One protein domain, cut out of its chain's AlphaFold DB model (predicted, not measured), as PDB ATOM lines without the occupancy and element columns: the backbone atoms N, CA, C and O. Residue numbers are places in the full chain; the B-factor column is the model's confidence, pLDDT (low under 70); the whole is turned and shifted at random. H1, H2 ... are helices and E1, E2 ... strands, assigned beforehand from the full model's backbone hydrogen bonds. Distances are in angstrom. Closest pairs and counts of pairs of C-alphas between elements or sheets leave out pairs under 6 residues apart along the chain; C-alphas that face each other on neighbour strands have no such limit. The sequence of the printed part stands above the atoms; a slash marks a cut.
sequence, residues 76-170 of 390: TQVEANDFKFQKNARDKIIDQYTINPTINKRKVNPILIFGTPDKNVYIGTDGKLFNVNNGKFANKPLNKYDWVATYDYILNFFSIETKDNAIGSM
ATOM      1  N   THR A  76      32.794  28.499  60.136       56.12
ATOM      2  CA  THR A  76      31.951  29.691  59.926       56.12
ATOM      3  C   THR A  76      32.367  30.543  58.721       56.12
ATOM      4  O   THR A  76      31.520  31.155  58.068       56.12
ATOM      5  N   GLN A  77      33.656  30.566  58.363       54.28
ATOM      6  CA  GLN A  77      34.144  31.394  57.249       54.28
ATOM      7  C   GLN A  77      33.882  30.787  55.864       54.28
ATOM      8  O   GLN A  77      33.673  31.529  54.901       54.28
ATOM      9  N   VAL A  78      33.872  29.454  55.746       60.12
ATOM     10  CA  VAL A  78      33.622  28.773  54.464       60.12
ATOM     11  C   VAL A  78      32.174  29.006  54.016       60.12
ATOM     12  O   VAL A  78      31.942  29.425  52.883       60.12
ATOM     13  N   GLU A  79      31.213  28.887  54.938       63.41
ATOM     14  CA  GLU A  79      29.789  29.099  54.647       63.41
ATOM     15  C   GLU A  79      29.471  30.543  54.210       63.41
ATOM     16  O   GLU A  79      28.639  30.769  53.324       63.41
ATOM     17  N   ALA A  80      30.161  31.537  54.781       65.81
ATOM     18  CA  ALA A  80      29.964  32.945  54.428       65.81
ATOM     19  C   ALA A  80      30.454  33.275  53.006       65.81
ATOM     20  O   ALA A  80      29.810  34.047  52.282       65.81
ATOM     21  N   ASN A  81      31.578  32.684  52.589       73.69
ATOM     22  CA  ASN A  81      32.123  32.882  51.247       73.69
ATOM     23  C   ASN A  81      31.231  32.230  50.189       73.69
ATOM     24  O   ASN A  81      30.867  32.892  49.211       73.69
ATOM     25  N   ASP A  82      30.792  30.994  50.426       75.06
ATOM     26  CA  ASP A  82      29.901  30.274  49.513       75.06
ATOM     27  C   ASP A  82      28.580  31.020  49.312       75.06
ATOM     28  O   ASP A  82      28.118  31.194  48.178       75.06
ATOM     29  N   PHE A  83      28.008  31.581  50.382       73.19
ATOM     30  CA  PHE A  83      26.786  32.376  50.279       73.19
ATOM     31  C   PHE A  83      26.970  33.636  49.416       73.19
ATOM     32  O   PHE A  83      26.082  34.001  48.635       73.19
ATOM     33  N   LYS A  84      28.132  34.296  49.504       82.81
ATOM     34  CA  LYS A  84      28.448  35.481  48.692       82.81
ATOM     35  C   LYS A  84      28.590  35.132  47.207       82.81
ATOM     36  O   LYS A  84      28.085  35.883  46.368       82.81
ATOM     37  N   PHE A  85      29.214  34.000  46.881       82.25
ATOM     38  CA  PHE A  85      29.312  33.510  45.501       82.25
ATOM     39  C   PHE A  85      27.942  33.136  44.928       82.25
ATOM     40  O   PHE A  85      27.595  33.575  43.829       82.25
ATOM     41  N   GLN A  86      27.131  32.409  45.697       89.31
ATOM     42  CA  GLN A  86      25.772  32.019  45.309       89.31
ATOM     43  C   GLN A  86      24.876  33.243  45.061       89.31
ATOM     44  O   GLN A  86      24.141  33.301  44.070       89.31
ATOM     45  N   LYS A  87      24.987  34.277  45.906       87.25
ATOM     46  CA  LYS A  87      24.284  35.550  45.706       87.25
ATOM     47  C   LYS A  87      24.712  36.245  44.409       87.25
ATOM     48  O   LYS A  87      23.852  36.647  43.633       87.25
ATOM     49  N   ASN A  88      26.018  36.320  44.145       93.62
ATOM     50  CA  ASN A  88      26.555  36.926  42.923       93.62
ATOM     51  C   ASN A  88      26.048  36.211  41.657       93.62
ATOM     52  O   ASN A  88      25.621  36.864  40.706       93.62
ATOM     53  N   ALA A  89      26.022  34.875  41.657       95.38
ATOM     54  CA  ALA A  89      25.490  34.098  40.539       95.38
ATOM     55  C   ALA A  89      23.996  34.373  40.292       95.38
ATOM     56  O   ALA A  89      23.581  34.553  39.147       95.38
ATOM     57  N   ARG A  90      23.186  34.478  41.353       95.62
ATOM     58  CA  ARG A  90      21.763  34.822  41.226       95.62
ATOM     59  C   ARG A  90      21.549  36.217  40.638       95.62
ATOM     60  O   ARG A  90      20.670  36.376  39.794       95.62
ATOM     61  N   ASP A  91      22.349  37.196  41.042       96.38
ATOM     62  CA  ASP A  91      22.271  38.553  40.491       96.38
ATOM     63  C   ASP A  91      22.645  38.558  38.995       96.38
ATOM     64  O   ASP A  91      21.911  39.111  38.177       96.38
ATOM     65  N   LYS A  92      23.676  37.803  38.588       96.50
ATOM     66  CA  LYS A  92      24.015  37.613  37.162       96.50
ATOM     67  C   LYS A  92      22.894  36.954  36.356       96.50
ATOM     68  O   LYS A  92      22.689  37.301  35.195       96.50
ATOM     69  N   ILE A  93      22.153  36.011  36.940       96.19
ATOM     70  CA  ILE A  93      20.972  35.421  36.289       96.19
ATOM     71  C   ILE A  93      19.909  36.500  36.026       96.19
ATOM     72  O   ILE A  93      19.326  36.530  34.940       96.19
ATOM     73  N   ILE A  94      19.663  37.392  36.991       96.44
ATOM     74  CA  ILE A  94      18.712  38.510  36.850       96.44
ATOM     75  C   ILE A  94      19.151  39.450  35.718       96.44
ATOM     76  O   ILE A  94      18.332  39.824  34.869       96.44
ATOM     77  N   ASP A  95      20.444  39.764  35.647       95.50
ATOM     78  CA  ASP A  95      21.002  40.575  34.564       95.50
ATOM     79  C   ASP A  95      20.791  39.904  33.199       95.50
ATOM     80  O   ASP A  95      20.324  40.545  32.253       95.50
ATOM     81  N   GLN A  96      21.021  38.589  33.098       94.50
ATOM     82  CA  GLN A  96      20.771  37.836  31.863       94.50
ATOM     83  C   GLN A  96      19.299  37.867  31.438       94.50
ATOM     84  O   GLN A  96      19.015  38.046  30.253       94.50
ATOM     85  N   TYR A  97      18.352  37.752  32.372       93.88
ATOM     86  CA  TYR A  97      16.923  37.891  32.063       93.88
ATOM     87  C   TYR A  97      16.552  39.290  31.565       93.88
ATOM     88  O   TYR A  97      15.646  39.425  30.738       93.88
ATOM     89  N   THR A  98      17.247  40.316  32.057       92.25
ATOM     90  CA  THR A  98      17.046  41.708  31.641       92.25
ATOM     91  C   THR A  98      17.580  41.942  30.228       92.25
ATOM     92  O   THR A  98      16.897  42.555  29.407       92.25
ATOM     93  N   ILE A  99      18.765  41.406  29.921       92.44
ATOM     94  CA  ILE A  99      19.391  41.501  28.594       92.44
ATOM     95  C   ILE A  99      18.608  40.672  27.562       92.44
ATOM     96  O   ILE A  99      18.402  41.116  26.433       92.44
ATOM     97  N   ASN A 100      18.131  39.487  27.954       90.75
ATOM     98  CA  ASN A 100      17.501  38.509  27.070       90.75
ATOM     99  C   ASN A 100      16.094  38.111  27.569       90.75
ATOM    100  O   ASN A 100      15.891  37.025  28.121       90.75
ATOM    101  N   PRO A 101      15.060  38.935  27.317       88.00
ATOM    102  CA  PRO A 101      13.703  38.681  27.810       88.00
ATOM    103  C   PRO A 101      13.045  37.418  27.222       88.00
ATOM    104  O   PRO A 101      12.023  36.948  27.731       88.00
ATOM    105  N   THR A 102      13.608  36.832  26.160       88.50
ATOM    106  CA  THR A 102      13.158  35.550  25.597       88.50
ATOM    107  C   THR A 102      13.369  34.377  26.553       88.50
ATOM    108  O   THR A 102      12.536  33.468  26.540       88.50
ATOM    109  N   ILE A 103      14.382  34.411  27.435       86.56
ATOM    110  CA  ILE A 103      14.596  33.347  28.433       86.56
ATOM    111  C   ILE A 103      13.391  33.245  29.367       86.56
ATOM    112  O   ILE A 103      12.956  32.147  29.704       86.56
ATOM    113  N   ASN A 104      12.817  34.385  29.770       83.81
ATOM    114  CA  ASN A 104      11.715  34.417  30.735       83.81
ATOM    115  C   ASN A 104      10.516  33.590  30.242       83.81
ATOM    116  O   ASN A 104       9.838  32.912  31.014       83.81
ATOM    117  N   LYS A 105      10.301  33.549  28.922       91.12
ATOM    118  CA  LYS A 105       9.233  32.742  28.320       91.12
ATOM    119  C   LYS A 105       9.453  31.235  28.486       91.12
ATOM    120  O   LYS A 105       8.479  30.487  28.452       91.12
ATOM    121  N   ARG A 106      10.699  30.785  28.671       90.38
ATOM    122  CA  ARG A 106      11.061  29.363  28.775       90.38
ATOM    123  C   ARG A 106      10.895  28.779  30.173       90.38
ATOM    124  O   ARG A 106      10.916  27.560  30.293       90.38
ATOM    125  N   LYS A 107      10.682  29.612  31.201       95.06
ATOM    126  CA  LYS A 107      10.490  29.167  32.592       95.06
ATOM    127  C   LYS A 107      11.603  28.212  33.051       95.06
ATOM    128  O   LYS A 107      11.342  27.060  33.389       95.06
ATOM    129  N   VAL A 108      12.845  28.695  33.064       96.31
ATOM    130  CA  VAL A 108      14.015  27.881  33.428       96.31
ATOM    131  C   VAL A 108      13.910  27.372  34.866       96.31
ATOM    132  O   VAL A 108      13.721  28.156  35.799       96.31
ATOM    133  N   ASN A 109      14.060  26.058  35.042       97.81
ATOM    134  CA  ASN A 109      14.111  25.415  36.349       97.81
ATOM    135  C   ASN A 109      15.498  25.614  36.989       97.81
ATOM    136  O   ASN A 109      16.498  25.304  36.341       97.81
ATOM    137  N   PRO A 110      15.587  26.086  38.244       98.12
ATOM    138  CA  PRO A 110      16.862  26.186  38.941       98.12
ATOM    139  C   PRO A 110      17.420  24.798  39.275       98.12
ATOM    140  O   PRO A 110      16.662  23.849  39.510       98.12
ATOM    141  N   ILE A 111      18.743  24.688  39.329       98.38
ATOM    142  CA  ILE A 111      19.463  23.477  39.719       98.38
ATOM    143  C   ILE A 111      19.533  23.411  41.246       98.38
ATOM    144  O   ILE A 111      19.875  24.380  41.920       98.38
ATOM    145  N   LEU A 112      19.148  22.273  41.811       98.31
ATOM    146  CA  LEU A 112      19.257  21.996  43.241       98.31
ATOM    147  C   LEU A 112      20.721  21.723  43.601       98.31
ATOM    148  O   LEU A 112      21.474  21.275  42.746       98.31
ATOM    149  N   ILE A 113      21.107  21.897  44.867       97.62
ATOM    150  CA  ILE A 113      22.492  21.640  45.327       97.62
ATOM    151  C   ILE A 113      22.994  20.222  44.993       97.62
ATOM    152  O   ILE A 113      24.181  19.999  44.805       97.62
ATOM    153  N   PHE A 114      22.089  19.255  44.838       96.56
ATOM    154  CA  PHE A 114      22.414  17.892  44.406       96.56
ATOM    155  C   PHE A 114      22.479  17.714  42.874       96.56
ATOM    156  O   PHE A 114      22.415  16.591  42.376       96.56
ATOM    157  N   GLY A 115      22.557  18.807  42.110       97.25
ATOM    158  CA  GLY A 115      22.838  18.818  40.671       97.25
ATOM    159  C   GLY A 115      21.648  18.560  39.743       97.25
ATOM    160  O   GLY A 115      21.826  18.512  38.528       97.25
ATOM    161  N   THR A 116      20.423  18.406  40.260       97.81
ATOM    162  CA  THR A 116      19.241  18.154  39.410       97.81
ATOM    163  C   THR A 116      18.317  19.375  39.311       97.81
ATOM    164  O   THR A 116      18.169  20.102  40.294       97.81
ATOM    165  N   PRO A 117      17.650  19.612  38.164       98.06
ATOM    166  CA  PRO A 117      16.683  20.702  38.037       98.06
ATOM    167  C   PRO A 117      15.428  20.499  38.906       98.06
ATOM    168  O   PRO A 117      14.787  19.444  38.853       98.06
ATOM    169  N   ASP A 118      14.999  21.532  39.636       98.25
ATOM    170  CA  ASP A 118      13.728  21.525  40.374       98.25
ATOM    171  C   ASP A 118      12.551  21.797  39.434       98.25
ATOM    172  O   ASP A 118      12.107  22.931  39.255       98.25
ATOM    173  N   LYS A 119      11.996  20.726  38.867       97.69
ATOM    174  CA  LYS A 119      10.868  20.775  37.918       97.69
ATOM    175  C   LYS A 119       9.588  21.415  38.472       97.69
ATOM    176  O   LYS A 119       8.661  21.671  37.711       97.69
ATOM    177  N   ASN A 120       9.508  21.664  39.781       98.12
ATOM    178  CA  ASN A 120       8.326  22.258  40.405       98.12
ATOM    179  C   ASN A 120       8.368  23.786  40.433       98.12
ATOM    180  O   ASN A 120       7.342  24.410  40.714       98.12
ATOM    181  N   VAL A 121       9.535  24.394  40.196       98.38
ATOM    182  CA  VAL A 121       9.692  25.851  40.197       98.38
ATOM    183  C   VAL A 121      10.487  26.338  38.997       98.38
ATOM    184  O   VAL A 121      11.278  25.598  38.425       98.38
ATOM    185  N   TYR A 122      10.285  27.593  38.628       98.00
ATOM    186  CA  TYR A 122      11.096  28.295  37.645       98.00
ATOM    187  C   TYR A 122      11.515  29.667  38.173       98.00
ATOM    188  O   TYR A 122      10.888  30.204  39.090       98.00
ATOM    189  N   ILE A 123      12.584  30.215  37.602       97.38
ATOM    190  CA  ILE A 123      13.126  31.525  37.972       97.38
ATOM    191  C   ILE A 123      12.412  32.613  37.161       97.38
ATOM    192  O   ILE A 123      12.341  32.523  35.936       97.38
ATOM    193  N   GLY A 124      11.873  33.625  37.838       96.69
ATOM    194  CA  GLY A 124      11.326  34.828  37.208       96.69
ATOM    195  C   GLY A 124      12.391  35.896  36.945       96.69
ATOM    196  O   GLY A 124      13.527  35.795  37.403       96.69
ATOM    197  N   THR A 125      12.008  36.965  36.246       95.62
ATOM    198  CA  THR A 125      12.908  38.084  35.894       95.62
ATOM    199  C   THR A 125      13.477  38.834  37.092       95.62
ATOM    200  O   THR A 125      14.506  39.475  36.965       95.62
ATOM    201  N   ASP A 126      12.825  38.771  38.252       95.50
ATOM    202  CA  ASP A 126      13.296  39.358  39.513       95.50
ATOM    203  C   ASP A 126      14.111  38.361  40.363       95.50
ATOM    204  O   ASP A 126      14.345  38.571  41.558       95.50
ATOM    205  N   GLY A 127      14.488  37.222  39.771       94.88
ATOM    206  CA  GLY A 127      15.196  36.127  40.428       94.88
ATOM    207  C   GLY A 127      14.353  35.387  41.465       94.88
ATOM    208  O   GLY A 127      14.883  34.544  42.200       94.88
ATOM    209  N   LYS A 128      13.063  35.716  41.611       97.00
ATOM    210  CA  LYS A 128      12.156  34.994  42.505       97.00
ATOM    211  C   LYS A 128      11.748  33.667  41.886       97.00
ATOM    212  O   LYS A 128      11.745  33.494  40.670       97.00
ATOM    213  N   LEU A 129      11.397  32.724  42.750       98.00
ATOM    214  CA  LEU A 129      10.942  31.407  42.338       98.00
ATOM    215  C   LEU A 129       9.424  31.401  42.205       98.00
ATOM    216  O   LEU A 129       8.708  31.883  43.083       98.00
ATOM    217  N   PHE A 130       8.934  30.810  41.124       98.00
ATOM    218  CA  PHE A 130       7.512  30.654  40.845       98.00
ATOM    219  C   PHE A 130       7.196  29.182  40.625       98.00
ATOM    220  O   PHE A 130       7.961  28.457  39.998       98.00
ATOM    221  N   ASN A 131       6.068  28.718  41.146       98.19
ATOM    222  CA  ASN A 131       5.640  27.340  40.976       98.19
ATOM    223  C   ASN A 131       5.194  27.108  39.524       98.19
ATOM    224  O   ASN A 131       4.419  27.889  38.967       98.19
ATOM    225  N   VAL A 132       5.677  26.029  38.909       96.94
ATOM    226  CA  VAL A 132       5.404  25.713  37.497       96.94
ATOM    227  C   VAL A 132       3.912  25.469  37.246       96.94
ATOM    228  O   VAL A 132       3.395  25.903  36.216       96.94
ATOM    229  N   ASN A 133       3.207  24.848  38.196       96.88
ATOM    230  CA  ASN A 133       1.816  24.418  38.029       96.88
ATOM    231  C   ASN A 133       0.822  25.579  38.093       96.88
ATOM    232  O   ASN A 133      -0.164  25.582  37.364       96.88
ATOM    233  N   ASN A 134       1.050  26.549  38.981       96.62
ATOM    234  CA  ASN A 134       0.082  27.623  39.236       96.62
ATOM    235  C   ASN A 134       0.623  29.037  38.970       96.62
ATOM    236  O   ASN A 134      -0.128  30.001  39.092       96.62
ATOM    237  N   GLY A 135       1.910  29.176  38.638       96.88
ATOM    238  CA  GLY A 135       2.552  30.463  38.369       96.88
ATOM    239  C   GLY A 135       2.665  31.398  39.575       96.88
ATOM    240  O   GLY A 135       3.098  32.532  39.403       96.88
ATOM    241  N   LYS A 136       2.286  30.966  40.784       97.94
ATOM    242  CA  LYS A 136       2.386  31.769  42.011       97.94
ATOM    243  C   LYS A 136       3.798  31.709  42.580       97.94
ATOM    244  O   LYS A 136       4.538  30.763  42.315       97.94
ATOM    245  N   PHE A 137       4.149  32.699  43.399       97.56
ATOM    246  CA  PHE A 137       5.416  32.720  44.125       97.56
ATOM    247  C   PHE A 137       5.597  31.422  44.924       97.56
ATOM    248  O   PHE A 137       4.727  31.022  45.702       97.56
ATOM    249  N   ALA A 138       6.716  30.742  44.696       96.94
ATOM    250  CA  ALA A 138       7.090  29.547  45.423       96.94
ATOM    251  C   ALA A 138       7.884  29.970  46.657       96.94
ATOM    252  O   ALA A 138       9.009  30.449  46.538       96.94
ATOM    253  N   ASN A 139       7.318  29.761  47.846       96.50
ATOM    254  CA  ASN A 139       8.002  30.012  49.115       96.50
ATOM    255  C   ASN A 139       9.025  28.900  49.421       96.50
ATOM    256  O   ASN A 139       8.898  28.171  50.404       96.50
ATOM    257  N   LYS A 140       9.983  28.694  48.511       96.75
ATOM    258  CA  LYS A 140      11.080  27.741  48.677       96.75
ATOM    259  C   LYS A 140      12.336  28.479  49.141       96.75
ATOM    260  O   LYS A 140      12.605  29.575  48.648       96.75
ATOM    261  N   PRO A 141      13.113  27.891  50.062       96.88
ATOM    262  CA  PRO A 141      14.307  28.538  50.575       96.88
ATOM    263  C   PRO A 141      15.382  28.598  49.479       96.88
ATOM    264  O   PRO A 141      15.648  27.610  48.791       96.88
ATOM    265  N   LEU A 142      15.977  29.781  49.284       95.75
ATOM    266  CA  LEU A 142      16.923  30.037  48.187       95.75
ATOM    267  C   LEU A 142      18.248  29.280  48.349       95.75
ATOM    268  O   LEU A 142      18.907  29.001  47.353       95.75
ATOM    269  N   ASN A 143      18.607  28.910  49.580       95.75
ATOM    270  CA  ASN A 143      19.792  28.112  49.899       95.75
ATOM    271  C   ASN A 143      19.651  26.625  49.522       95.75
ATOM    272  O   ASN A 143      20.538  25.849  49.835       95.75
ATOM    273  N   LYS A 144      18.548  26.202  48.888       97.62
ATOM    274  CA  LYS A 144      18.384  24.837  48.355       97.62
ATOM    275  C   LYS A 144      18.947  24.681  46.934       97.62
ATOM    276  O   LYS A 144      19.042  23.566  46.415       97.62
ATOM    277  N   TYR A 145      19.261  25.799  46.291       98.00
ATOM    278  CA  TYR A 145      19.633  25.863  44.886       98.00
ATOM    279  C   TYR A 145      21.110  26.183  44.738       98.00
ATOM    280  O   TYR A 145      21.643  27.004  45.482       98.00
ATOM    281  N   ASP A 146      21.734  25.546  43.756       97.94
ATOM    282  CA  ASP A 146      23.059  25.913  43.286       97.94
ATOM    283  C   ASP A 146      22.900  26.916  42.141       97.94
ATOM    284  O   ASP A 146      22.624  26.570  40.986       97.94
ATOM    285  N   TRP A 147      22.999  28.194  42.486       97.38
ATOM    286  CA  TRP A 147      22.857  29.311  41.563       97.38
ATOM    287  C   TRP A 147      24.011  29.392  40.568       97.38
ATOM    288  O   TRP A 147      23.788  29.883  39.463       97.38
ATOM    289  N   VAL A 148      25.196  28.870  40.904       97.31
ATOM    290  CA  VAL A 148      26.328  28.788  39.969       97.31
ATOM    291  C   VAL A 148      26.006  27.771  38.876       97.31
ATOM    292  O   VAL A 148      25.942  28.140  37.704       97.31
ATOM    293  N   ALA A 149      25.646  26.541  39.254       97.62
ATOM    294  CA  ALA A 149      25.229  25.520  38.289       97.62
ATOM    295  C   ALA A 149      23.993  25.950  37.480       97.62
ATOM    296  O   ALA A 149      23.861  25.641  36.294       97.62
ATOM    297  N   THR A 150      23.080  26.697  38.106       97.81
ATOM    298  CA  THR A 150      21.913  27.257  37.418       97.81
ATOM    299  C   THR A 150      22.296  28.312  36.381       97.81
ATOM    300  O   THR A 150      21.721  28.333  35.292       97.81
ATOM    301  N   TYR A 151      23.254  29.183  36.697       96.81
ATOM    302  CA  TYR A 151      23.757  30.187  35.764       96.81
ATOM    303  C   TYR A 151      24.444  29.527  34.564       96.81
ATOM    304  O   TYR A 151      24.107  29.842  33.421       96.81
ATOM    305  N   ASP A 152      25.304  28.538  34.805       96.75
ATOM    306  CA  ASP A 152      25.977  27.779  33.745       96.75
ATOM    307  C   ASP A 152      24.978  27.016  32.866       96.75
ATOM    308  O   ASP A 152      25.112  26.970  31.640       96.75
ATOM    309  N   TYR A 153      23.923  26.461  33.470       96.25
ATOM    310  CA  TYR A 153      22.824  25.840  32.733       96.25
ATOM    311  C   TYR A 153      22.138  26.837  31.787       96.25
ATOM    312  O   TYR A 153      21.906  26.510  30.621       96.25
ATOM    313  N   ILE A 154      21.863  28.063  32.249       95.38
ATOM    314  CA  ILE A 154      21.269  29.131  31.429       95.38
ATOM    315  C   ILE A 154      22.212  29.539  30.287       95.38
ATOM    316  O   ILE A 154      21.765  29.640  29.142       95.38
ATOM    317  N   LEU A 155      23.508  29.722  30.556       94.19
ATOM    318  CA  LEU A 155      24.502  30.057  29.528       94.19
ATOM    319  C   LEU A 155      24.624  28.977  28.451       94.19
ATOM    320  O   LEU A 155      24.626  29.278  27.253       94.19
ATOM    321  N   ASN A 156      24.649  27.708  28.853       94.19
ATOM    322  CA  ASN A 156      24.681  26.598  27.906       94.19
ATOM    323  C   ASN A 156      23.429  26.571  27.030       94.19
ATOM    324  O   ASN A 156      23.529  26.354  25.819       94.19
ATOM    325  N   PHE A 157      22.272  26.868  27.616       88.38
ATOM    326  CA  PHE A 157      21.011  26.955  26.896       88.38
ATOM    327  C   PHE A 157      21.063  28.006  25.769       88.38
ATOM    328  O   PHE A 157      20.640  27.739  24.642       88.38
ATOM    329  N   PHE A 158      21.688  29.160  26.023       85.00
ATOM    330  CA  PHE A 158      21.920  30.184  24.999       85.00
ATOM    331  C   PHE A 158      22.885  29.760  23.900       85.00
ATOM    332  O   PHE A 158      22.670  30.085  22.728       85.00
ATOM    333  N   SER A 159      23.954  29.048  24.258       85.12
ATOM    334  CA  SER A 159      24.928  28.585  23.269       85.12
ATOM    335  C   SER A 159      24.299  27.605  22.270       85.12
ATOM    336  O   SER A 159      24.683  27.576  21.102       85.12
ATOM    337  N   ILE A 160      23.290  26.838  22.700       80.75
ATOM    338  CA  ILE A 160      22.534  25.929  21.832       80.75
ATOM    339  C   ILE A 160      21.595  26.724  20.920       80.75
ATOM    340  O   ILE A 160      21.621  26.535  19.709       80.75
ATOM    341  N   GLU A 161      20.826  27.675  21.458       78.19
ATOM    342  CA  GLU A 161      19.901  28.476  20.640       78.19
ATOM    343  C   GLU A 161      20.603  29.320  19.579       78.19
ATOM    344  O   GLU A 161      20.126  29.451  18.452       78.19
ATOM    345  N   THR A 162      21.739  29.916  19.937       78.06
ATOM    346  CA  THR A 162      22.541  30.692  18.986       78.06
ATOM    347  C   THR A 162      23.079  29.801  17.869       78.06
ATOM    348  O   THR A 162      23.049  30.216  16.710       78.06
ATOM    349  N   LYS A 163      23.469  28.554  18.174       76.69
ATOM    350  CA  LYS A 163      23.850  27.556  17.163       76.69
ATOM    351  C   LYS A 163      22.675  27.149  16.277       76.69
ATOM    352  O   LYS A 163      22.834  27.154  15.061       76.69
ATOM    353  N   ASP A 164      21.504  26.861  16.836       69.38
ATOM    354  CA  ASP A 164      20.338  26.432  16.050       69.38
ATOM    355  C   ASP A 164      19.827  27.547  15.124       69.38
ATOM    356  O   ASP A 164      19.519  27.306  13.952       69.38
ATOM    357  N   ASN A 165      19.826  28.793  15.604       65.31
ATOM    358  CA  ASN A 165      19.477  29.956  14.787       65.31
ATOM    359  C   ASN A 165      20.534  30.237  13.705       65.31
ATOM    360  O   ASN A 165      20.181  30.602  12.581       65.31
ATOM    361  N   ALA A 166      21.820  30.016  14.001       58.06
ATOM    362  CA  ALA A 166      22.879  30.097  12.998       58.06
ATOM    363  C   ALA A 166      22.725  28.999  11.933       58.06
ATOM    364  O   ALA A 166      22.847  29.285  10.744       58.06
ATOM    365  N   ILE A 167      22.373  27.767  12.315       52.22
ATOM    366  CA  ILE A 167      22.180  26.638  11.389       52.22
ATOM    367  C   ILE A 167      20.963  26.861  10.475       52.22
ATOM    368  O   ILE A 167      21.047  26.570   9.279       52.22
ATOM    369  N   GLY A 168      19.879  27.458  10.983       44.81
ATOM    370  CA  GLY A 168      18.719  27.857  10.174       44.81
ATOM    371  C   GLY A 168      19.024  28.932   9.118       44.81
ATOM    372  O   GLY A 168      18.333  29.008   8.104       44.81
ATOM    373  N   SER A 169      20.085  29.722   9.317       41.78
ATOM    374  CA  SER A 169      20.553  30.750   8.374       41.78
ATOM    375  C   SER A 169      21.801  30.345   7.566       41.78
ATOM    376  O   SER A 169      22.149  31.044   6.612       41.78
ATOM    377  N   MET A 170      22.485  29.245   7.912       34.00
ATOM    378  CA  MET A 170      23.780  28.829   7.335       34.00
ATOM    379  C   MET A 170      23.740  27.505   6.561       34.00
ATOM    380  O   MET A 170      24.799  26.939   6.277       34.00
TER     381      MET A 170
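What this domain is: This is residues 76 to 170 of the 390 residues of an uncharacterized protein of Phytophthora infestans (strain T30-4) (UniProt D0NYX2). Two long helices, H1 and H3, run the same way but are shifted along each other, overlapping only where residues 85 to 93 of H1 meet residues 147 to 154 of H3, and their far ends stick out at opposite ends of the model. To one side lies a smaller part of long loops with the tiny hairpin E1 and E2, and the short H2 follows the end of H1. The printed part has 95 residues in the order H1, H2, E1, E2, H3, with E1 and E2 antiparallel, and is mostly helix. It is compact by its radius of gyration of the C-alphas, 14.3 A, yet elongated, spanning 53 by 32 by 24 A.

Where its parts are: Find C-alpha 76 at (31.951, 29.691, 59.926); from there H1, residues 76 to 99, runs 35.8 A. Next come H2, residues 101 to 104, then E1, residues 121 to 123, and E2, residues 129 to 131. H3, residues 147 to 169, runs 33.3 A from (22.857, 29.311, 41.563) to (20.553, 30.750, 8.374).

How they stand to each other: Look at Ala 89 and Val 148, the closest C-alphas of H1 and H3, 5.4 A apart: the helices touch at a shallow tilt of 28 degrees, the same way. H2 is close to H1 but not clearly touching, with C-alphas 97 and 103 at 6.3 A. H2 and H3 are only just apart, at 8.4 A. In the hairpin, N 122 and O 130 are 2.8 A apart, within hydrogen-bond range. E1 is apart from H1 and H3. Every O i to N i+4 pair is within range in H3 and 19 of 20 in H1; H2 is too short for one.

The domain as a whole: C-alphas 76 and 170, the two farthest apart, are 53.2 A apart. The printed part has no cut. The links H2 to E1 and E2 to H3 are long. Check the pLDDT of residues 76 to 80 and 164 to 170: it is under 70.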